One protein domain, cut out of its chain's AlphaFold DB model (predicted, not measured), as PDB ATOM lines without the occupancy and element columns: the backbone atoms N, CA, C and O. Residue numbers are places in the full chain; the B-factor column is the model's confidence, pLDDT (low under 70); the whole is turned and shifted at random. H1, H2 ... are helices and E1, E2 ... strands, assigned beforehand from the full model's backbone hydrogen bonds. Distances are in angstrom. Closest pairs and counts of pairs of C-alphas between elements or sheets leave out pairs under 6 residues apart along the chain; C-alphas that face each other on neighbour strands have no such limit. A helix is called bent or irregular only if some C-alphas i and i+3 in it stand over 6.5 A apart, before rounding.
ATOM      1  N   GLN A  15      27.523 -22.004 -11.484       52.06
ATOM      2  CA  GLN A  15      28.046 -22.757 -10.341       52.06
ATOM      3  C   GLN A  15      27.725 -24.264 -10.372       52.06
ATOM      4  O   GLN A  15      28.199 -24.996  -9.507       52.06
ATOM      5  N   LEU A  16      26.948 -24.749 -11.347       58.25
ATOM      6  CA  LEU A  16      26.532 -26.154 -11.421       58.25
ATOM      7  C   LEU A  16      27.092 -26.924 -12.621       58.25
ATOM      8  O   LEU A  16      26.697 -28.073 -12.827       58.25
ATOM      9  N   LEU A  17      28.009 -26.352 -13.412       69.38
ATOM     10  CA  LEU A  17      28.610 -27.122 -14.503       69.38
ATOM     11  C   LEU A  17      29.526 -28.222 -13.938       69.38
ATOM     12  O   LEU A  17      30.486 -27.907 -13.232       69.38
ATOM     13  N   PRO A  18      29.280 -29.511 -14.252       75.31
ATOM     14  CA  PRO A  18      30.170 -30.583 -13.833       75.31
ATOM     15  C   PRO A  18      31.562 -30.343 -14.415       75.31
ATOM     16  O   PRO A  18      31.696 -30.065 -15.608       75.31
ATOM     17  N   TYR A  19      32.599 -30.501 -13.595       74.44
ATOM     18  CA  TYR A  19      33.992 -30.335 -14.020       74.44
ATOM     19  C   TYR A  19      34.323 -31.168 -15.280       74.44
ATOM     20  O   TYR A  19      34.946 -30.676 -16.217       74.44
ATOM     21  N   GLU A  20      33.787 -32.388 -15.361       76.56
ATOM     22  CA  GLU A  20      33.914 -33.299 -16.510       76.56
ATOM     23  C   GLU A  20      33.348 -32.716 -17.818       76.56
ATOM     24  O   GLU A  20      33.854 -32.986 -18.908       76.56
ATOM     25  N   ALA A  21      32.303 -31.891 -17.740       79.50
ATOM     26  CA  ALA A  21      31.751 -31.234 -18.919       79.50
ATOM     27  C   ALA A  21      32.670 -30.113 -19.414       79.50
ATOM     28  O   ALA A  21      32.876 -29.968 -20.620       79.50
ATOM     29  N   VAL A  22      33.277 -29.370 -18.483       83.62
ATOM     30  CA  VAL A  22      34.221 -28.294 -18.803       83.62
ATOM     31  C   VAL A  22      35.472 -28.847 -19.478       83.62
ATOM     32  O   VAL A  22      35.981 -28.224 -20.408       83.62
ATOM     33  N   GLU A  23      35.952 -30.034 -19.095       82.12
ATOM     34  CA  GLU A  23      37.112 -30.665 -19.744       82.12
ATOM     35  C   GLU A  23      36.905 -30.901 -21.245       82.12
ATOM     36  O   GLU A  23      37.852 -30.743 -22.022       82.12
ATOM     37  N   ASN A  24      35.668 -31.187 -21.653       83.06
ATOM     38  CA  ASN A  24      35.291 -31.435 -23.044       83.06
ATOM     39  C   ASN A  24      35.056 -30.154 -23.856       83.06
ATOM     40  O   ASN A  24      34.898 -30.212 -25.078       83.06
ATOM     41  N   PHE A  25      35.043 -28.988 -23.210       86.62
ATOM     42  CA  PHE A  25      34.904 -27.726 -23.920       86.62
ATOM     43  C   PHE A  25      36.144 -27.381 -24.739       86.62
ATOM     44  O   PHE A  25      37.289 -27.669 -24.378       86.62
ATOM     45  N   ARG A  26      35.896 -26.711 -25.866       87.12
ATOM     46  CA  ARG A  26      36.958 -26.135 -26.689       87.12
ATOM     47  C   ARG A  26      37.668 -25.014 -25.940       87.12
ATOM     48  O   ARG A  26      37.127 -24.446 -24.988       87.12
ATOM     49  N   PHE A  27      38.871 -24.693 -26.401       90.44
ATOM     50  CA  PHE A  27      39.735 -23.703 -25.773       90.44
ATOM     51  C   PHE A  27      39.031 -22.356 -25.570       90.44
ATOM     52  O   PHE A  27      39.070 -21.819 -24.470       90.44
ATOM     53  N   GLU A  28      38.310 -21.858 -26.573       92.00
ATOM     54  CA  GLU A  28      37.635 -20.557 -26.529       92.00
ATOM     55  C   GLU A  28      36.510 -20.523 -25.487       92.00
ATOM     56  O   GLU A  28      36.314 -19.516 -24.815       92.00
ATOM     57  N   LEU A  29      35.789 -21.634 -25.312       91.69
ATOM     58  CA  LEU A  29      34.739 -21.749 -24.298       91.69
ATOM     59  C   LEU A  29      35.322 -21.836 -22.890       91.69
ATOM     60  O   LEU A  29      34.829 -21.174 -21.980       91.69
ATOM     61  N   LYS A  30      36.400 -22.608 -22.714       93.69
ATOM     62  CA  LYS A  30      37.152 -22.645 -21.451       93.69
ATOM     63  C   LYS A  30      37.701 -21.268 -21.103       93.69
ATOM     64  O   LYS A  30      37.616 -20.848 -19.956       93.69
ATOM     65  N   LEU A  31      38.219 -20.557 -22.103       95.50
ATOM     66  CA  LEU A  31      38.743 -19.208 -21.952       95.50
ATOM     67  C   LEU A  31      37.634 -18.244 -21.530       95.50
ATOM     68  O   LEU A  31      37.825 -17.493 -20.581       95.50
ATOM     69  N   TRP A  32      36.465 -18.314 -22.172       95.06
ATOM     70  CA  TRP A  32      35.298 -17.517 -21.795       95.06
ATOM     71  C   TRP A  32      34.897 -17.757 -20.338       95.06
ATOM     72  O   TRP A  32      34.830 -16.808 -19.561       95.06
ATOM     73  N   LEU A  33      34.723 -19.023 -19.945       92.88
ATOM     74  CA  LEU A  33      34.391 -19.399 -18.568       92.88
ATOM     75  C   LEU A  33      35.428 -18.896 -17.567       92.88
ATOM     76  O   LEU A  33      35.063 -18.341 -16.536       92.88
ATOM     77  N   ALA A  34      36.713 -19.040 -17.888       93.94
ATOM     78  CA  ALA A  34      37.782 -18.568 -17.027       93.94
ATOM     79  C   ALA A  34      37.756 -17.046 -16.843       93.94
ATOM     80  O   ALA A  34      37.995 -16.564 -15.747       93.94
ATOM     81  N   THR A  35      37.426 -16.288 -17.893       95.06
ATOM     82  CA  THR A  35      37.401 -14.815 -17.838       95.06
ATOM     83  C   THR A  35      36.223 -14.219 -17.077       95.06
ATOM     84  O   THR A  35      36.299 -13.059 -16.676       95.06
ATOM     85  N   ILE A  36      35.135 -14.975 -16.913       92.56
ATOM     86  CA  ILE A  36      33.951 -14.554 -16.149       92.56
ATOM     87  C   ILE A  36      33.936 -15.128 -14.726       92.56
ATOM     88  O   ILE A  36      33.042 -14.809 -13.950       92.56
ATOM     89  N   CYS A  37      34.887 -16.002 -14.393       90.06
ATOM     90  CA  CYS A  37      34.972 -16.643 -13.091       90.06
ATOM     91  C   CYS A  37      35.831 -15.801 -12.142       90.06
ATOM     92  O   CYS A  37      37.044 -15.716 -12.312       90.06
ATOM     93  N   ASP A  38      35.212 -15.242 -11.101       89.38
ATOM     94  CA  ASP A  38      35.905 -14.414 -10.100       89.38
ATOM     95  C   ASP A  38      36.974 -15.183  -9.295       89.38
ATOM     96  O   ASP A  38      37.855 -14.571  -8.689       89.38
ATOM     97  N   GLU A  39      36.915 -16.519  -9.279       89.75
ATOM     98  CA  GLU A  39      37.914 -17.370  -8.616       89.75
ATOM     99  C   GLU A  39      39.220 -17.477  -9.423       89.75
ATOM    100  O   GLU A  39      40.274 -17.772  -8.857       89.75
ATOM    101  N   ILE A  40      39.172 -17.207 -10.732       91.88
ATOM    102  CA  ILE A  40      40.334 -17.239 -11.621       91.88
ATOM    103  C   ILE A  40      40.934 -15.833 -11.704       91.88
ATOM    104  O   ILE A  40      40.503 -14.969 -12.459       91.88
ATOM    105  N   ASP A  41      41.992 -15.598 -10.929       91.94
ATOM    106  CA  ASP A  41      42.638 -14.283 -10.817       91.94
ATOM    107  C   ASP A  41      43.593 -13.948 -11.981       91.94
ATOM    108  O   ASP A  41      44.058 -12.810 -12.118       91.94
ATOM    109  N   TYR A  42      43.916 -14.942 -12.812       95.19
ATOM    110  CA  TYR A  42      44.938 -14.833 -13.847       95.19
ATOM    111  C   TYR A  42      44.403 -14.517 -15.250       95.19
ATOM    112  O   TYR A  42      45.191 -14.179 -16.138       95.19
ATOM    113  N   LEU A  43      43.085 -14.583 -15.452       96.00
ATOM    114  CA  LEU A  43      42.403 -14.170 -16.678       96.00
ATOM    115  C   LEU A  43      41.272 -13.221 -16.317       96.00
ATOM    116  O   LEU A  43      40.410 -13.563 -15.521       96.00
ATOM    117  N   ARG A  44      41.251 -12.038 -16.929       94.75
ATOM    118  CA  ARG A  44      40.154 -11.090 -16.729       94.75
ATOM    119  C   ARG A  44      39.934 -10.206 -17.938       94.75
ATOM    120  O   ARG A  44      40.838  -9.985 -18.744       94.75
ATOM    121  N   TRP A  45      38.743  -9.640 -18.009       95.12
ATOM    122  CA  TRP A  45      38.432  -8.564 -18.935       95.12
ATOM    123  C   TRP A  45      39.022  -7.232 -18.470       95.12
ATOM    124  O   TRP A  45      39.160  -6.978 -17.271       95.12
ATOM    125  N   ASN A  46      39.331  -6.356 -19.425       93.94
ATOM    126  CA  ASN A  46      39.344  -4.926 -19.142       93.94
ATOM    127  C   ASN A  46      37.911  -4.419 -18.891       93.94
ATOM    128  O   ASN A  46      36.928  -5.120 -19.137       93.94
ATOM    129  N   ARG A  47      37.786  -3.178 -18.434       91.88
ATOM    130  CA  ARG A  47      36.524  -2.520 -18.084       91.88
ATOM    131  C   ARG A  47      35.483  -2.596 -19.197       91.88
ATOM    132  O   ARG A  47      34.310  -2.818 -18.914       91.88
ATOM    133  N   ASP A  48      35.930  -2.445 -20.436       91.25
ATOM    134  CA  ASP A  48      35.065  -2.387 -21.617       91.25
ATOM    135  C   ASP A  48      34.804  -3.783 -22.206       91.25
ATOM    136  O   ASP A  48      34.040  -3.931 -23.157       91.25
ATOM    137  N   GLN A  49      35.446  -4.813 -21.647       94.94
ATOM    138  CA  GLN A  49      35.367  -6.207 -22.075       94.94
ATOM    139  C   GLN A  49      35.750  -6.427 -23.548       94.94
ATOM    140  O   GLN A  49      35.201  -7.279 -24.241       94.94
ATOM    141  N   THR A  50      36.714  -5.664 -24.051       94.00
ATOM    142  CA  THR A  50      37.242  -5.774 -25.421       94.00
ATOM    143  C   THR A  50      38.664  -6.326 -25.470       94.00
ATOM    144  O   THR A  50      39.147  -6.699 -26.540       94.00
ATOM    145  N   VAL A  51      39.357  -6.345 -24.331       96.00
ATOM    146  CA  VAL A  51      40.739  -6.802 -24.182       96.00
ATOM    147  C   VAL A  51      40.784  -7.882 -23.112       96.00
ATOM    148  O   VAL A  51      40.317  -7.686 -21.989       96.00
ATOM    149  N   LEU A  52      41.398  -9.007 -23.463       97.31
ATOM    150  CA  LEU A  52      41.742 -10.061 -22.528       97.31
ATOM    151  C   LEU A  52      43.057  -9.706 -21.833       97.31
ATOM    152  O   LEU A  52      44.092  -9.535 -22.481       97.31
ATOM    153  N   VAL A  53      43.019  -9.629 -20.508       96.44
ATOM    154  CA  VAL A  53      44.193  -9.432 -19.663       96.44
ATOM    155  C   VAL A  53      44.629 -10.777 -19.098       96.44
ATOM    156  O   VAL A  53      43.855 -11.465 -18.432       96.44
ATOM    157  N   VAL A  54      45.893 -11.121 -19.326       97.31
ATOM    158  CA  VAL A  54      46.513 -12.368 -18.875       97.31
ATOM    159  C   VAL A  54      47.603 -12.041 -17.861       97.31
ATOM    160  O   VAL A  54      48.649 -11.512 -18.228       97.31
ATOM    161  N   ASN A  55      47.387 -12.350 -16.585       96.19
ATOM    162  CA  ASN A  55      48.405 -12.187 -15.545       96.19
ATOM    163  C   ASN A  55      49.274 -13.451 -15.478       96.19
ATOM    164  O   ASN A  55      48.887 -14.469 -14.899       96.19
ATOM    165  N   VAL A  56      50.461 -13.371 -16.081       96.38
ATOM    166  CA  VAL A  56      51.381 -14.505 -16.249       96.38
ATOM    167  C   VAL A  56      51.859 -15.042 -14.900       96.38
ATOM    168  O   VAL A  56      51.913 -16.256 -14.707       96.38
ATOM    169  N   ALA A  57      52.153 -14.154 -13.949       94.62
ATOM    170  CA  ALA A  57      52.646 -14.534 -12.629       94.62
ATOM    171  C   ALA A  57      51.581 -15.278 -11.806       94.62
ATOM    172  O   ALA A  57      51.880 -16.314 -11.203       94.62
ATOM    173  N   SER A  58      50.334 -14.790 -11.805       94.12
ATOM    174  CA  SER A  58      49.219 -15.491 -11.149       94.12
ATOM    175  C   SER A  58      48.936 -16.842 -11.808       94.12
ATOM    176  O   SER A  58      48.779 -17.836 -11.101       94.12
ATOM    177  N   MET A  59      48.965 -16.913 -13.143       94.25
ATOM    178  CA  MET A  59      48.741 -18.160 -13.885       94.25
ATOM    179  C   MET A  59      49.793 -19.215 -13.540       94.25
ATOM    180  O   MET A  59      49.463 -20.353 -13.211       94.25
ATOM    181  N   GLU A  60      51.072 -18.832 -13.562       93.50
ATOM    182  CA  GLU A  60      52.171 -19.735 -13.233       93.50
ATOM    183  C   GLU A  60      52.090 -20.222 -11.782       93.50
ATOM    184  O   GLU A  60      52.369 -21.389 -11.496       93.50
ATOM    185  N   LYS A  61      51.688 -19.348 -10.854       92.75
ATOM    186  CA  LYS A  61      51.487 -19.714  -9.452       92.75
ATOM    187  C   LYS A  61      50.329 -20.701  -9.295       92.75
ATOM    188  O   LYS A  61      50.534 -21.734  -8.661       92.75
ATOM    189  N   SER A  62      49.165 -20.404  -9.877       91.38
ATOM    190  CA  SER A  62      47.965 -21.251  -9.806       91.38
ATOM    191  C   SER A  62      48.255 -22.658 -10.333       91.38
ATOM    192  O   SER A  62      48.024 -23.639  -9.629       91.38
ATOM    193  N   TRP A  63      48.898 -22.781 -11.497       90.75
ATOM    194  CA  TRP A  63      49.177 -24.091 -12.103       90.75
ATOM    195  C   TRP A  63      50.281 -24.890 -11.409       90.75
ATOM    196  O   TRP A  63      50.433 -26.082 -11.661       90.75
ATOM    197  N   ARG A  64      51.072 -24.259 -10.535       89.31
ATOM    198  CA  ARG A  64      52.006 -24.978  -9.656       89.31
ATOM    199  C   ARG A  64      51.315 -25.533  -8.416       89.31
ATOM    200  O   ARG A  64      51.777 -26.534  -7.873       89.31
ATOM    201  N   THR A  65      50.281 -24.853  -7.926       85.88
ATOM    202  CA  THR A  65      49.568 -25.233  -6.700       85.88
ATOM    203  C   THR A  65      48.403 -26.174  -6.960       85.88
ATOM    204  O   THR A  65      48.100 -27.006  -6.107       85.88
ATOM    205  N   GLU A  66      47.767 -26.066  -8.123       80.81
ATOM    206  CA  GLU A  66      46.623 -26.886  -8.505       80.81
ATOM    207  C   GLU A  66      47.055 -28.036  -9.422       80.81
ATOM    208  O   GLU A  66      47.829 -27.831 -10.357       80.81
ATOM    209  N   PRO A  67      46.576 -29.267  -9.173       69.19
ATOM    210  CA  PRO A  67      47.058 -30.449  -9.881       69.19
ATOM    211  C   PRO A  67      46.594 -30.529 -11.342       69.19
ATOM    212  O   PRO A  67      47.214 -31.253 -12.123       69.19
ATOM    213  N   VAL A  68      45.520 -29.825 -11.724       71.12
ATOM    214  CA  VAL A  68      44.957 -29.871 -13.079       71.12
ATOM    215  C   VAL A  68      44.428 -28.493 -13.477       71.12
ATOM    216  O   VAL A  68      43.518 -27.967 -12.848       71.12
ATOM    217  N   SER A  69      44.991 -27.922 -14.543       82.50
ATOM    218  CA  SER A  69      44.449 -26.732 -15.208       82.50
ATOM    219  C   SER A  69      43.339 -27.141 -16.175       82.50
ATOM    220  O   SER A  69      43.516 -28.085 -16.949       82.50
ATOM    221  N   MET A  70      42.238 -26.383 -16.216       88.25
ATOM    222  CA  MET A  70      41.128 -26.622 -17.154       88.25
ATOM    223  C   MET A  70      41.569 -26.619 -18.632       88.25
ATOM    224  O   MET A  70      40.938 -27.241 -19.492       88.25
ATOM    225  N   PHE A  71      42.680 -25.942 -18.937       90.38
ATOM    226  CA  PHE A  71      43.248 -25.831 -20.281       90.38
ATOM    227  C   PHE A  71      44.149 -27.010 -20.670       90.38
ATOM    228  O   PHE A  71      44.634 -27.040 -21.798       90.38
ATOM    229  N   LEU A  72      44.405 -27.963 -19.760       85.50
ATOM    230  CA  LEU A  72      45.324 -29.098 -19.955       85.50
ATOM    231  C   LEU A  72      46.752 -28.684 -20.377       85.50
ATOM    232  O   LEU A  72      47.516 -29.480 -20.923       85.50
ATOM    233  N   CYS A  73      47.124 -27.432 -20.108       88.75
ATOM    234  CA  CYS A  73      48.445 -26.885 -20.388       88.75
ATOM    235  C   CYS A  73      49.406 -27.211 -19.244       88.75
ATOM    236  O   CYS A  73      49.037 -27.137 -18.072       88.75
ATOM    237  N   ARG A  74      50.660 -27.547 -19.573       84.81
ATOM    238  CA  ARG A  74      51.708 -27.812 -18.568       84.81
ATOM    239  C   ARG A  74      52.557 -26.583 -18.272       84.81
ATOM    240  O   ARG A  74      53.192 -26.516 -17.223       84.81
ATOM    241  N   ARG A  75      52.624 -25.646 -19.216       91.25
ATOM    242  CA  ARG A  75      53.415 -24.417 -19.123       91.25
ATOM    243  C   ARG A  75      52.594 -23.242 -19.621       91.25
ATOM    244  O   ARG A  75      51.814 -23.393 -20.558       91.25
ATOM    245  N   VAL A  76      52.842 -22.057 -19.065       94.50
ATOM    246  CA  VAL A  76      52.204 -20.814 -19.535       94.50
ATOM    247  C   VAL A  76      52.485 -20.576 -21.022       94.50
ATOM    248  O   VAL A  76      51.595 -20.158 -21.752       94.50
ATOM    249  N   SER A  77      53.676 -20.938 -21.507       95.25
ATOM    250  CA  SER A  77      54.021 -20.868 -22.934       95.25
ATOM    251  C   SER A  77      53.052 -21.631 -23.837       95.25
ATOM    252  O   SER A  77      52.746 -21.156 -24.924       95.25
ATOM    253  N   ASP A  78      52.564 -22.793 -23.391       93.19
ATOM    254  CA  ASP A  78      51.662 -23.640 -24.180       93.19
ATOM    255  C   ASP A  78      50.296 -22.956 -24.329       93.19
ATOM    256  O   ASP A  78      49.695 -22.958 -25.399       93.19
ATOM    257  N   PHE A  79      49.846 -22.286 -23.269       95.81
ATOM    258  CA  PHE A  79      48.615 -21.506 -23.277       95.81
ATOM    259  C   PHE A  79      48.719 -20.230 -24.106       95.81
ATOM    260  O   PHE A  79      47.809 -19.927 -24.871       95.81
ATOM    261  N   LEU A  80      49.834 -19.498 -24.008       96.06
ATOM    262  CA  LEU A  80      50.062 -18.327 -24.860       96.06
ATOM    263  C   LEU A  80      50.131 -18.731 -26.340       96.06
ATOM    264  O   LEU A  80      49.615 -18.019 -27.199       96.06
ATOM    265  N   TRP A  81      50.714 -19.894 -26.641       94.06
ATOM    266  CA  TRP A  81      50.691 -20.459 -27.986       94.06
ATOM    267  C   TRP A  81      49.263 -20.790 -28.444       94.06
ATOM    268  O   TRP A  81      48.904 -20.425 -29.561       94.06
ATOM    269  N   LEU A  82      48.432 -21.400 -27.589       91.69
ATOM    270  CA  LEU A  82      47.020 -21.663 -27.901       91.69
ATOM    271  C   LEU A  82      46.228 -20.376 -28.146       91.69
ATOM    272  O   LEU A  82      45.466 -20.324 -29.106       91.69
ATOM    273  N   LEU A  83      46.446 -19.322 -27.350       95.06
ATOM    274  CA  LEU A  83      45.842 -18.009 -27.595       95.06
ATOM    275  C   LEU A  83      46.172 -17.502 -29.002       95.06
ATOM    276  O   LEU A  83      45.271 -17.159 -29.766       95.06
ATOM    277  N   HIS A  84      47.454 -17.500 -29.367       91.69
ATOM    278  CA  HIS A  84      47.878 -17.084 -30.701       91.69
ATOM    279  C   HIS A  84      47.308 -17.983 -31.804       91.69
ATOM    280  O   HIS A  84      46.878 -17.482 -32.842       91.69
ATOM    281  N   HIS A  85      47.262 -19.298 -31.581       87.75
ATOM    282  CA  HIS A  85      46.698 -20.253 -32.533       87.75
ATOM    283  C   HIS A  85      45.192 -20.041 -32.751       87.75
ATOM    284  O   HIS A  85      44.720 -20.142 -33.880       87.75
ATOM    285  N   SER A  86      44.459 -19.654 -31.705       88.19
ATOM    286  CA  SER A  86      43.045 -19.259 -31.767       88.19
ATOM    287  C   SER A  86      42.832 -17.822 -32.271       88.19
ATOM    288  O   SER A  86      41.739 -17.279 -32.140       88.19
ATOM    289  N   GLY A  87      43.853 -17.188 -32.857       89.56
ATOM    290  CA  GLY A  87      43.738 -15.899 -33.541       89.56
ATOM    291  C   GLY A  87      43.797 -14.671 -32.633       89.56
ATOM    292  O   GLY A  87      43.479 -13.572 -33.089       89.56
ATOM    293  N   PHE A  88      44.169 -14.821 -31.357       95.06
ATOM    294  CA  PHE A  88      44.385 -13.668 -30.487       95.06
ATOM    295  C   PHE A  88      45.674 -12.942 -30.876       95.06
ATOM    296  O   PHE A  88      46.747 -13.536 -31.025       95.06
ATOM    297  N   GLU A  89      45.573 -11.624 -30.981       95.88
ATOM    298  CA  GLU A  89      46.688 -10.742 -31.299       95.88
ATOM    299  C   GLU A  89      47.136 -10.021 -30.028       95.88
ATOM    300  O   GLU A  89      46.314  -9.482 -29.283       95.88
ATOM    301  N   ALA A  90      48.445 -10.006 -29.773       96.00
ATOM    302  CA  ALA A  90      48.999  -9.221 -28.677       96.00
ATOM    303  C   ALA A  90      48.761  -7.730 -28.953       96.00
ATOM    304  O   ALA A  90      49.001  -7.252 -30.064       96.00
ATOM    305  N   CYS A  91      48.298  -6.986 -27.952       93.62
ATOM    306  CA  CYS A  91      48.033  -5.562 -28.085       93.62
ATOM    307  C   CYS A  91      48.888  -4.732 -27.125       93.62
ATOM    308  O   CYS A  91      49.311  -5.182 -26.060       93.62
ATOM    309  N   ALA A  92      49.169  -3.499 -27.539       91.19
ATOM    310  CA  ALA A  92      49.951  -2.569 -26.746       91.19
ATOM    311  C   ALA A  92      49.139  -2.104 -25.520       91.19
ATOM    312  O   ALA A  92      47.920  -1.909 -25.613       91.19
ATOM    313  N   VAL A  93      49.808  -1.895 -24.379       89.06
ATOM    314  CA  VAL A  93      49.156  -1.485 -23.117       89.06
ATOM    315  C   VAL A  93      48.425  -0.145 -23.264       89.06
ATOM    316  O   VAL A  93      47.510   0.178 -22.508       89.06
ATOM    317  N   GLU A  94      48.795   0.630 -24.284       88.31
ATOM    318  CA  GLU A  94      48.202   1.899 -24.668       88.31
ATOM    319  C   GLU A  94      46.732   1.803 -25.082       88.31
ATOM    320  O   GLU A  94      46.063   2.836 -25.107       88.31
ATOM    321  N   ARG A  95      46.214   0.604 -25.365       84.81
ATOM    322  CA  ARG A  95      44.783   0.402 -25.645       84.81
ATOM    323  C   ARG A  95      43.910   0.394 -24.392       84.81
ATOM    324  O   ARG A  95      42.706   0.566 -24.519       84.81
ATOM    325  N   LEU A  96      44.492   0.198 -23.210       87.38
ATOM    326  CA  LEU A  96      43.750   0.191 -21.949       87.38
ATOM    327  C   LEU A  96      43.554   1.599 -21.398       87.38
ATOM    328  O   LEU A  96      44.376   2.488 -21.640       87.38
ATOM    329  N   ASP A  97      42.535   1.796 -20.573       87.75
ATOM    330  CA  ASP A  97      42.330   3.069 -19.890       87.75
ATOM    331  C   ASP A  97      43.452   3.354 -18.881       87.75
ATOM    332  O   ASP A  97      43.969   2.456 -18.212       87.75
ATOM    333  N   LYS A  98      43.833   4.630 -18.715       87.31
ATOM    334  CA  LYS A  98      44.940   5.021 -17.812       87.31
ATOM    335  C   LYS A  98      44.742   4.522 -16.376       87.31
ATOM    336  O   LYS A  98      45.713   4.155 -15.720       87.31
ATOM    337  N   SER A  99      43.501   4.511 -15.886       88.38
ATOM    338  CA  SER A  99      43.172   3.993 -14.554       88.38
ATOM    339  C   SER A  99      43.422   2.492 -14.434       88.38
ATOM    340  O   SER A  99      43.883   2.044 -13.388       88.38
ATOM    341  N   GLU A 100      43.164   1.723 -15.494       86.56
ATOM    342  CA  GLU A 100      43.389   0.276 -15.505       86.56
ATOM    343  C   GLU A 100      44.871  -0.053 -15.561       86.56
ATOM    344  O   GLU A 100      45.336  -0.893 -14.795       86.56
ATOM    345  N   ARG A 101      45.631   0.659 -16.403       86.69
ATOM    346  CA  ARG A 101      47.089   0.485 -16.507       86.69
ATOM    347  C   ARG A 101      47.779   0.626 -15.155       86.69
ATOM    348  O   ARG A 101      48.672  -0.147 -14.848       86.69
ATOM    349  N   ASN A 102      47.331   1.578 -14.337       86.00
ATOM    350  CA  ASN A 102      47.891   1.806 -13.005       86.00
ATOM    351  C   ASN A 102      47.515   0.713 -11.992       86.00
ATOM    352  O   ASN A 102      48.221   0.531 -11.005       86.00
ATOM    353  N   ALA A 103      46.396   0.017 -12.207       85.25
ATOM    354  CA  ALA A 103      45.933  -1.073 -11.351       85.25
ATOM    355  C   ALA A 103      46.500  -2.443 -11.769       85.25
ATOM    356  O   ALA A 103      46.333  -3.430 -11.049       85.25
ATOM    357  N   LEU A 104      47.128  -2.526 -12.943       83.19
ATOM    358  CA  LEU A 104      47.703  -3.743 -13.501       83.19
ATOM    359  C   LEU A 104      49.165  -3.896 -13.069       83.19
ATOM    360  O   LEU A 104      49.934  -2.939 -13.070       83.19
ATOM    361  N   GLY A 105      49.547  -5.119 -12.695       81.62
ATOM    362  CA  GLY A 105      50.944  -5.452 -12.411       81.62
ATOM    363  C   GLY A 105      51.797  -5.476 -13.684       81.62
ATOM    364  O   GLY A 105      51.269  -5.616 -14.786       81.62
ATOM    365  N   SER A 106      53.123  -5.395 -13.525       84.62
ATOM    366  CA  SER A 106      54.097  -5.447 -14.630       84.62
ATOM    367  C   SER A 106      54.059  -6.740 -15.447       84.62
ATOM    368  O   SER A 106      54.539  -6.760 -16.575       84.62
ATOM    369  N   ASP A 107      53.475  -7.804 -14.893       92.06
ATOM    370  CA  ASP A 107      53.542  -9.161 -15.447       92.06
ATOM    371  C   ASP A 107      52.257  -9.544 -16.207       92.06
ATOM    372  O   ASP A 107      51.927 -10.723 -16.366       92.06
ATOM    373  N   CYS A 108      51.494  -8.540 -16.645       95.44
ATOM    374  CA  CYS A 108      50.286  -8.731 -17.438       95.44
ATOM    375  C   CYS A 108      50.588  -8.632 -18.938       95.44
ATOM    376  O   CYS A 108      51.272  -7.717 -19.391       95.44
ATOM    377  N   LEU A 109      50.014  -9.553 -19.707       96.50
ATOM    378  CA  LEU A 109      49.948  -9.506 -21.162       96.50
ATOM    379  C   LEU A 109      48.525  -9.161 -21.603       96.50
ATOM    380  O   LEU A 109      47.556  -9.435 -20.892       96.50
ATOM    381  N   TYR A 110      48.405  -8.566 -22.787       96.19
ATOM    382  CA  TYR A 110      47.145  -8.038 -23.296       96.19
ATOM    383  C   TYR A 110      46.882  -8.581 -24.687       96.19
ATOM    384  O   TYR A 110      47.745  -8.511 -25.565       96.19
ATOM    385  N   TYR A 111      45.682  -9.113 -24.877       97.69
ATOM    386  CA  TYR A 111      45.285  -9.758 -26.115       97.69
ATOM    387  C   TYR A 111      43.941  -9.229 -26.590       97.69
ATOM    388  O   TYR A 111      43.027  -8.993 -25.799       97.69
ATOM    389  N   VAL A 112      43.816  -9.065 -27.900       96.25
ATOM    390  CA  VAL A 112      42.555  -8.732 -28.563       96.25
ATOM    391  C   VAL A 112      42.173  -9.855 -29.504       96.25
ATOM    392  O   VAL A 112      43.023 -10.457 -30.157       96.25
ATOM    393  N   HIS A 113      40.874 -10.114 -29.595       95.12
ATOM    394  CA  HIS A 113      40.333 -10.986 -30.619       95.12
ATOM    395  C   HIS A 113      39.003 -10.411 -31.119       95.12
ATOM    396  O   HIS A 113      38.160 -10.027 -30.307       95.12
ATOM    397  N   PRO A 114      38.763 -10.363 -32.440       87.12
ATOM    398  CA  PRO A 114      37.614  -9.652 -33.010       87.12
ATOM    399  C   PRO A 114      36.250 -10.183 -32.562       87.12
ATOM    400  O   PRO A 114      35.260  -9.464 -32.616       87.12
ATOM    401  N   GLN A 115      36.186 -11.459 -32.176       87.06
ATOM    402  CA  GLN A 115      34.939 -12.127 -31.786       87.06
ATOM    403  C   GLN A 115      34.894 -12.511 -30.305       87.06
ATOM    404  O   GLN A 115      33.842 -12.923 -29.821       87.06
ATOM    405  N   PHE A 116      36.010 -12.377 -29.582       94.00
ATOM    406  CA  PHE A 116      36.080 -12.689 -28.157       94.00
ATOM    407  C   PHE A 116      36.009 -11.365 -27.400       94.00
ATOM    408  O   PHE A 116      37.023 -10.772 -27.042       94.00
ATOM    409  N   ILE A 117      34.781 -10.873 -27.254       94.00
ATOM    410  CA  ILE A 117      34.441  -9.615 -26.591       94.00
ATOM    411  C   ILE A 117      33.246  -9.856 -25.669       94.00
ATOM    412  O   ILE A 117      32.373 -10.667 -25.984       94.00
ATOM    413  N   GLY A 118      33.188  -9.136 -24.556       92.06
ATOM    414  CA  GLY A 118      32.157  -9.258 -23.529       92.06
ATOM    415  C   GLY A 118      30.735  -9.101 -24.054       92.06
ATOM    416  O   GLY A 118      29.835  -9.848 -23.680       92.06
ATOM    417  N   SER A 119      30.540  -8.206 -25.028       90.19
ATOM    418  CA  SER A 119      29.237  -7.993 -25.670       90.19
ATOM    419  C   SER A 119      28.710  -9.210 -26.440       90.19
ATOM    420  O   SER A 119      27.552  -9.211 -26.842       90.19
ATOM    421  N   ASN A 120      29.538 -10.235 -26.675       89.44
ATOM    422  CA  ASN A 120      29.128 -11.493 -27.302       89.44
ATOM    423  C   ASN A 120      28.691 -12.556 -26.274       89.44
ATOM    424  O   ASN A 120      28.599 -13.731 -26.630       89.44
ATOM    425  N   VAL A 121      28.408 -12.173 -25.021       90.19
ATOM    426  CA  VAL A 121      27.987 -13.086 -23.942       90.19
ATOM    427  C   VAL A 121      26.852 -14.027 -24.341       90.19
ATOM    428  O   VAL A 121      26.936 -15.220 -24.051       90.19
ATOM    429  N   ASP A 122      25.850 -13.546 -25.077       86.69
ATOM    430  CA  ASP A 122      24.709 -14.363 -25.507       86.69
ATOM    431  C   ASP A 122      25.143 -15.503 -26.440       86.69
ATOM    432  O   ASP A 122      24.617 -16.614 -26.380       86.69
ATOM    433  N   ILE A 123      26.156 -15.252 -27.276       86.06
ATOM    434  CA  ILE A 123      26.707 -16.233 -28.219       86.06
ATOM    435  C   ILE A 123      27.446 -17.320 -27.445       86.06
ATOM    436  O   ILE A 123      27.166 -18.503 -27.635       86.06
ATOM    437  N   PHE A 124      28.350 -16.932 -26.543       89.25
ATOM    438  CA  PHE A 124      29.085 -17.883 -25.706       89.25
ATOM    439  C   PHE A 124      28.147 -18.671 -24.787       89.25
ATOM    440  O   PHE A 124      28.313 -19.877 -24.630       89.25
ATOM    441  N   THR A 125      27.109 -18.029 -24.257       88.00
ATOM    442  CA  THR A 125      26.059 -18.687 -23.471       88.00
ATOM    443  C   THR A 125      25.324 -19.738 -24.293       88.00
ATOM    444  O   THR A 125      25.212 -20.888 -23.864       88.00
ATOM    445  N   ALA A 126      24.882 -19.383 -25.501       84.94
ATOM    446  CA  ALA A 126      24.228 -20.325 -26.402       84.94
ATOM    447  C   ALA A 126      25.156 -21.489 -26.776       84.94
ATOM    448  O   ALA A 126      24.710 -22.630 -26.859       84.94
ATOM    449  N   TRP A 127      26.451 -21.222 -26.967       83.62
ATOM    450  CA  TRP A 127      27.447 -22.248 -27.265       83.62
ATOM    451  C   TRP A 127      27.654 -23.222 -26.114       83.62
ATOM    452  O   TRP A 127      27.730 -24.427 -26.341       83.62
ATOM    453  N   ILE A 128      27.732 -22.707 -24.888       85.38
ATOM    454  CA  ILE A 128      27.860 -23.540 -23.699       85.38
ATOM    455  C   ILE A 128      26.601 -24.402 -23.546       85.38
ATOM    456  O   ILE A 128      26.721 -25.614 -23.404       85.38
ATOM    457  N   ALA A 129      25.405 -23.819 -23.677       83.69
ATOM    458  CA  ALA A 129      24.139 -24.555 -23.609       83.69
ATOM    459  C   ALA A 129      24.022 -25.651 -24.690       83.69
ATOM    460  O   ALA A 129      23.594 -26.770 -24.407       83.69
ATOM    461  N   ASP A 130      24.440 -25.360 -25.924       76.88
ATOM    462  CA  ASP A 130      24.416 -26.305 -27.046       76.88
ATOM    463  C   ASP A 130      25.443 -27.439 -26.886       76.88
ATOM    464  O   ASP A 130      25.159 -28.589 -27.231       76.88
ATOM    465  N   ALA A 131      26.607 -27.153 -26.294       69.56
ATOM    466  CA  ALA A 131      27.607 -28.172 -25.975       69.56
ATOM    467  C   ALA A 131      27.050 -29.255 -25.030       69.56
ATOM    468  O   ALA A 131      27.411 -30.423 -25.166       69.56
ATOM    469  N   PHE A 132      26.114 -28.905 -24.142       66.31
ATOM    470  CA  PHE A 132      25.400 -29.872 -23.300       66.31
ATOM    471  C   PHE A 132      24.316 -30.652 -24.047       66.31
ATOM    472  O   PHE A 132      24.094 -31.828 -23.760       66.31
ATOM    473  N   GLY A 133      23.647 -30.025 -25.018       59.22
ATOM    474  CA  GLY A 133      22.610 -30.679 -25.821       59.22
ATOM    475  C   GLY A 133      23.154 -31.768 -26.752       59.22
ATOM    476  O   GLY A 133      22.414 -32.669 -27.151       59.22
ATOM    477  N   ARG A 134      24.450 -31.718 -27.084       57.53
ATOM    478  CA  ARG A 134      25.108 -32.612 -28.050       57.53
ATOM    479  C   ARG A 134      26.016 -33.639 -27.385       57.53
ATOM    480  O   ARG A 134      27.154 -33.841 -27.804       57.53
ATOM    481  N   VAL A 135      25.497 -34.370 -26.404       53.28
ATOM    482  CA  VAL A 135      26.082 -35.671 -26.054       53.28
ATOM    483  C   VAL A 135      25.705 -36.643 -27.172       53.28
ATOM    484  O   VAL A 135      24.708 -37.361 -27.100       53.28
ATOM    485  N   HIS A 136      26.458 -36.632 -28.273       50.62
ATOM    486  CA  HIS A 136      26.344 -37.703 -29.254       50.62
ATOM    487  C   HIS A 136      26.688 -39.012 -28.534       50.62
ATOM    488  O   HIS A 136      27.774 -39.148 -27.977       50.62
ATOM    489  N   ALA A 137      25.766 -39.980 -28.550       50.56
ATOM    490  CA  ALA A 137      25.938 -41.287 -27.905       50.56
ATOM    491  C   ALA A 137      27.196 -42.050 -28.381       50.56
ATOM    492  O   ALA A 137      27.651 -42.981 -27.722       50.56
ATOM    493  N   ARG A 151      28.418 -12.723 -34.848       51.28
ATOM    494  CA  ARG A 151      28.517 -11.466 -35.593       51.28
ATOM    495  C   ARG A 151      29.782 -11.572 -36.432       51.28
ATOM    496  O   ARG A 151      30.903 -11.598 -35.917       51.28
ATOM    497  N   ARG A 152      29.597 -11.795 -37.734       51.12
ATOM    498  CA  ARG A 152      30.716 -11.968 -38.655       51.12
ATOM    499  C   ARG A 152      31.433 -10.631 -38.660       51.12
ATOM    500  O   ARG A 152      30.771  -9.600 -38.681       51.12
ATOM    501  N   ARG A 153      32.766 -10.634 -38.687       49.91
ATOM    502  CA  ARG A 153      33.585  -9.407 -38.715       49.91
ATOM    503  C   ARG A 153      33.089  -8.402 -39.773       49.91
ATOM    504  O   ARG A 153      33.113  -7.211 -39.521       49.91
ATOM    505  N   ARG A 154      32.510  -8.894 -40.881       45.97
ATOM    506  CA  ARG A 154      31.792  -8.130 -41.927       45.97
ATOM    507  C   ARG A 154      30.657  -7.210 -41.453       45.97
ATOM    508  O   ARG A 154      30.290  -6.312 -42.190       45.97
ATOM    509  N   GLN A 155      30.093  -7.438 -40.273       52.59
ATOM    510  CA  GLN A 155      29.045  -6.608 -39.671       52.59
ATOM    511  C   GLN A 155      29.617  -5.552 -38.709       52.59
ATOM    512  O   GLN A 155      28.861  -4.778 -38.131       52.59
ATOM    513  N   MET A 156      30.939  -5.524 -38.505       59.25
ATOM    514  CA  MET A 156      31.620  -4.499 -37.717       59.25
ATOM    515  C   MET A 156      32.095  -3.383 -38.651       59.25
ATOM    516  O   MET A 156      32.796  -3.650 -39.629       59.25
TER     517      MET A 156
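What this domain is: This is residues 15 to 137 and 151 to 156 of the 369 residues of an uncharacterized protein of Anopheles dirus (UniProt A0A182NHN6). Helix H2 sits in the middle of the domain and stands up from one face of a small sheet of three short strands, with the long helix H6 packed on its other side through residues 124 to 128. H3 and H4, steeply tilted to each other, lie on the side of H2 away from H6 and only graze the sheet, while H5 lies beyond the sheet at one end of the domain and H1 lies at the other. The printed part has 129 residues, with six named helices and three named strands in the order H1 H2 E1 E2 H3 H4 H5 E3 H6; the sheet runs E1 E2 E3, antiparallel throughout, and the class is mostly helix. The whole is compact, with a radius of gyration of the C-alphas of 15.1 A and spans of 50 by 43 by 27 A.

How they stand to each other: H1, residues 19 to 23, is close to H2, residues 27 to 36, but not clearly touching it; their closest C-alphas, those of Val 22 and Lys 30, are 6.9 A apart. H2 is on the sheet of E1, residues 43 to 45, E2, residues 52 to 55, and E3, residues 108 to 112, which gives two layers, a helix on one face of a sheet. It lies over E1 and stands up from the sheet, its line rising 55 degrees out of a local plane that rests on just 6 C-alphas. Its height over the sheet is 9.3 A, and the closest C-alphas of H2 and E1 are those of Thr 35 and Arg 44, 4.8 A apart. E1 and E2 form an antiparallel hairpin, with N 53 and O 44 at 2.8 A, within hydrogen-bond range. E2 and E3 are antiparallel at 161 degrees, with N 52 and O 111 at 2.8 A and N 111 and O 52 at 2.9 A. H3, residues 56 to 65, only grazes the sheet with residues 56 to 59. H4, residues 76 to 85, only grazes it with residues 80 to 84. H3 and H4 only just touch, with 3 pairs of C-alphas within 8 A, the closest being Glu 60 and Val 76 at 6.4 A; they run opposite ways at a steep tilt of 57 degrees. After H4, residues 89 to 90 pair antiparallel with residues 111 to 112 of E3. H5, residues 98 to 103, touches no helix and is not on the sheet. H6, residues 118 to 133, touches H2 with residues 124 to 128 alone, Leu 29 and Phe 124 having the closest C-alphas at 7.0 A; the two run opposite ways at a steep tilt of 58 degrees. Every O i to N i+4 pair is within hydrogen-bond range in H1, H2, H3, H4 and H5, against 10 of 12 in H6.

Where its parts are: H1 begins at C-alpha 19, (33.992, -30.335, -14.020), and is 6.5 A long. H2 and H3 are each 14.5 A long, H4 is 14.1 A and H5 is 8.9 A. E1 is 7.2 A long, E2 9.9 A and E3 13.5 A; E3 begins at C-alpha 108, (50.286, -8.731, -17.438). H6, 23.6 A long, ends at C-alpha 133, (22.610, -30.679, -25.821); it is irregular, with C-alphas 119 and 122 at 7.8 A.

The domain as a whole: The two C-alphas farthest apart are those of Lys 98 and Ala 137, at 51.1 A. Residues 138 to 150 are not printed, and C-alphas 137 and 151 are 30.9 A apart across this cut. The link from H4 to H5, residues 86 to 97, is long. The mean pLDDT of the printed part is 85.6, with values under 70 at residues 15 to 17, 67, 131 to 137 and 151 to 156.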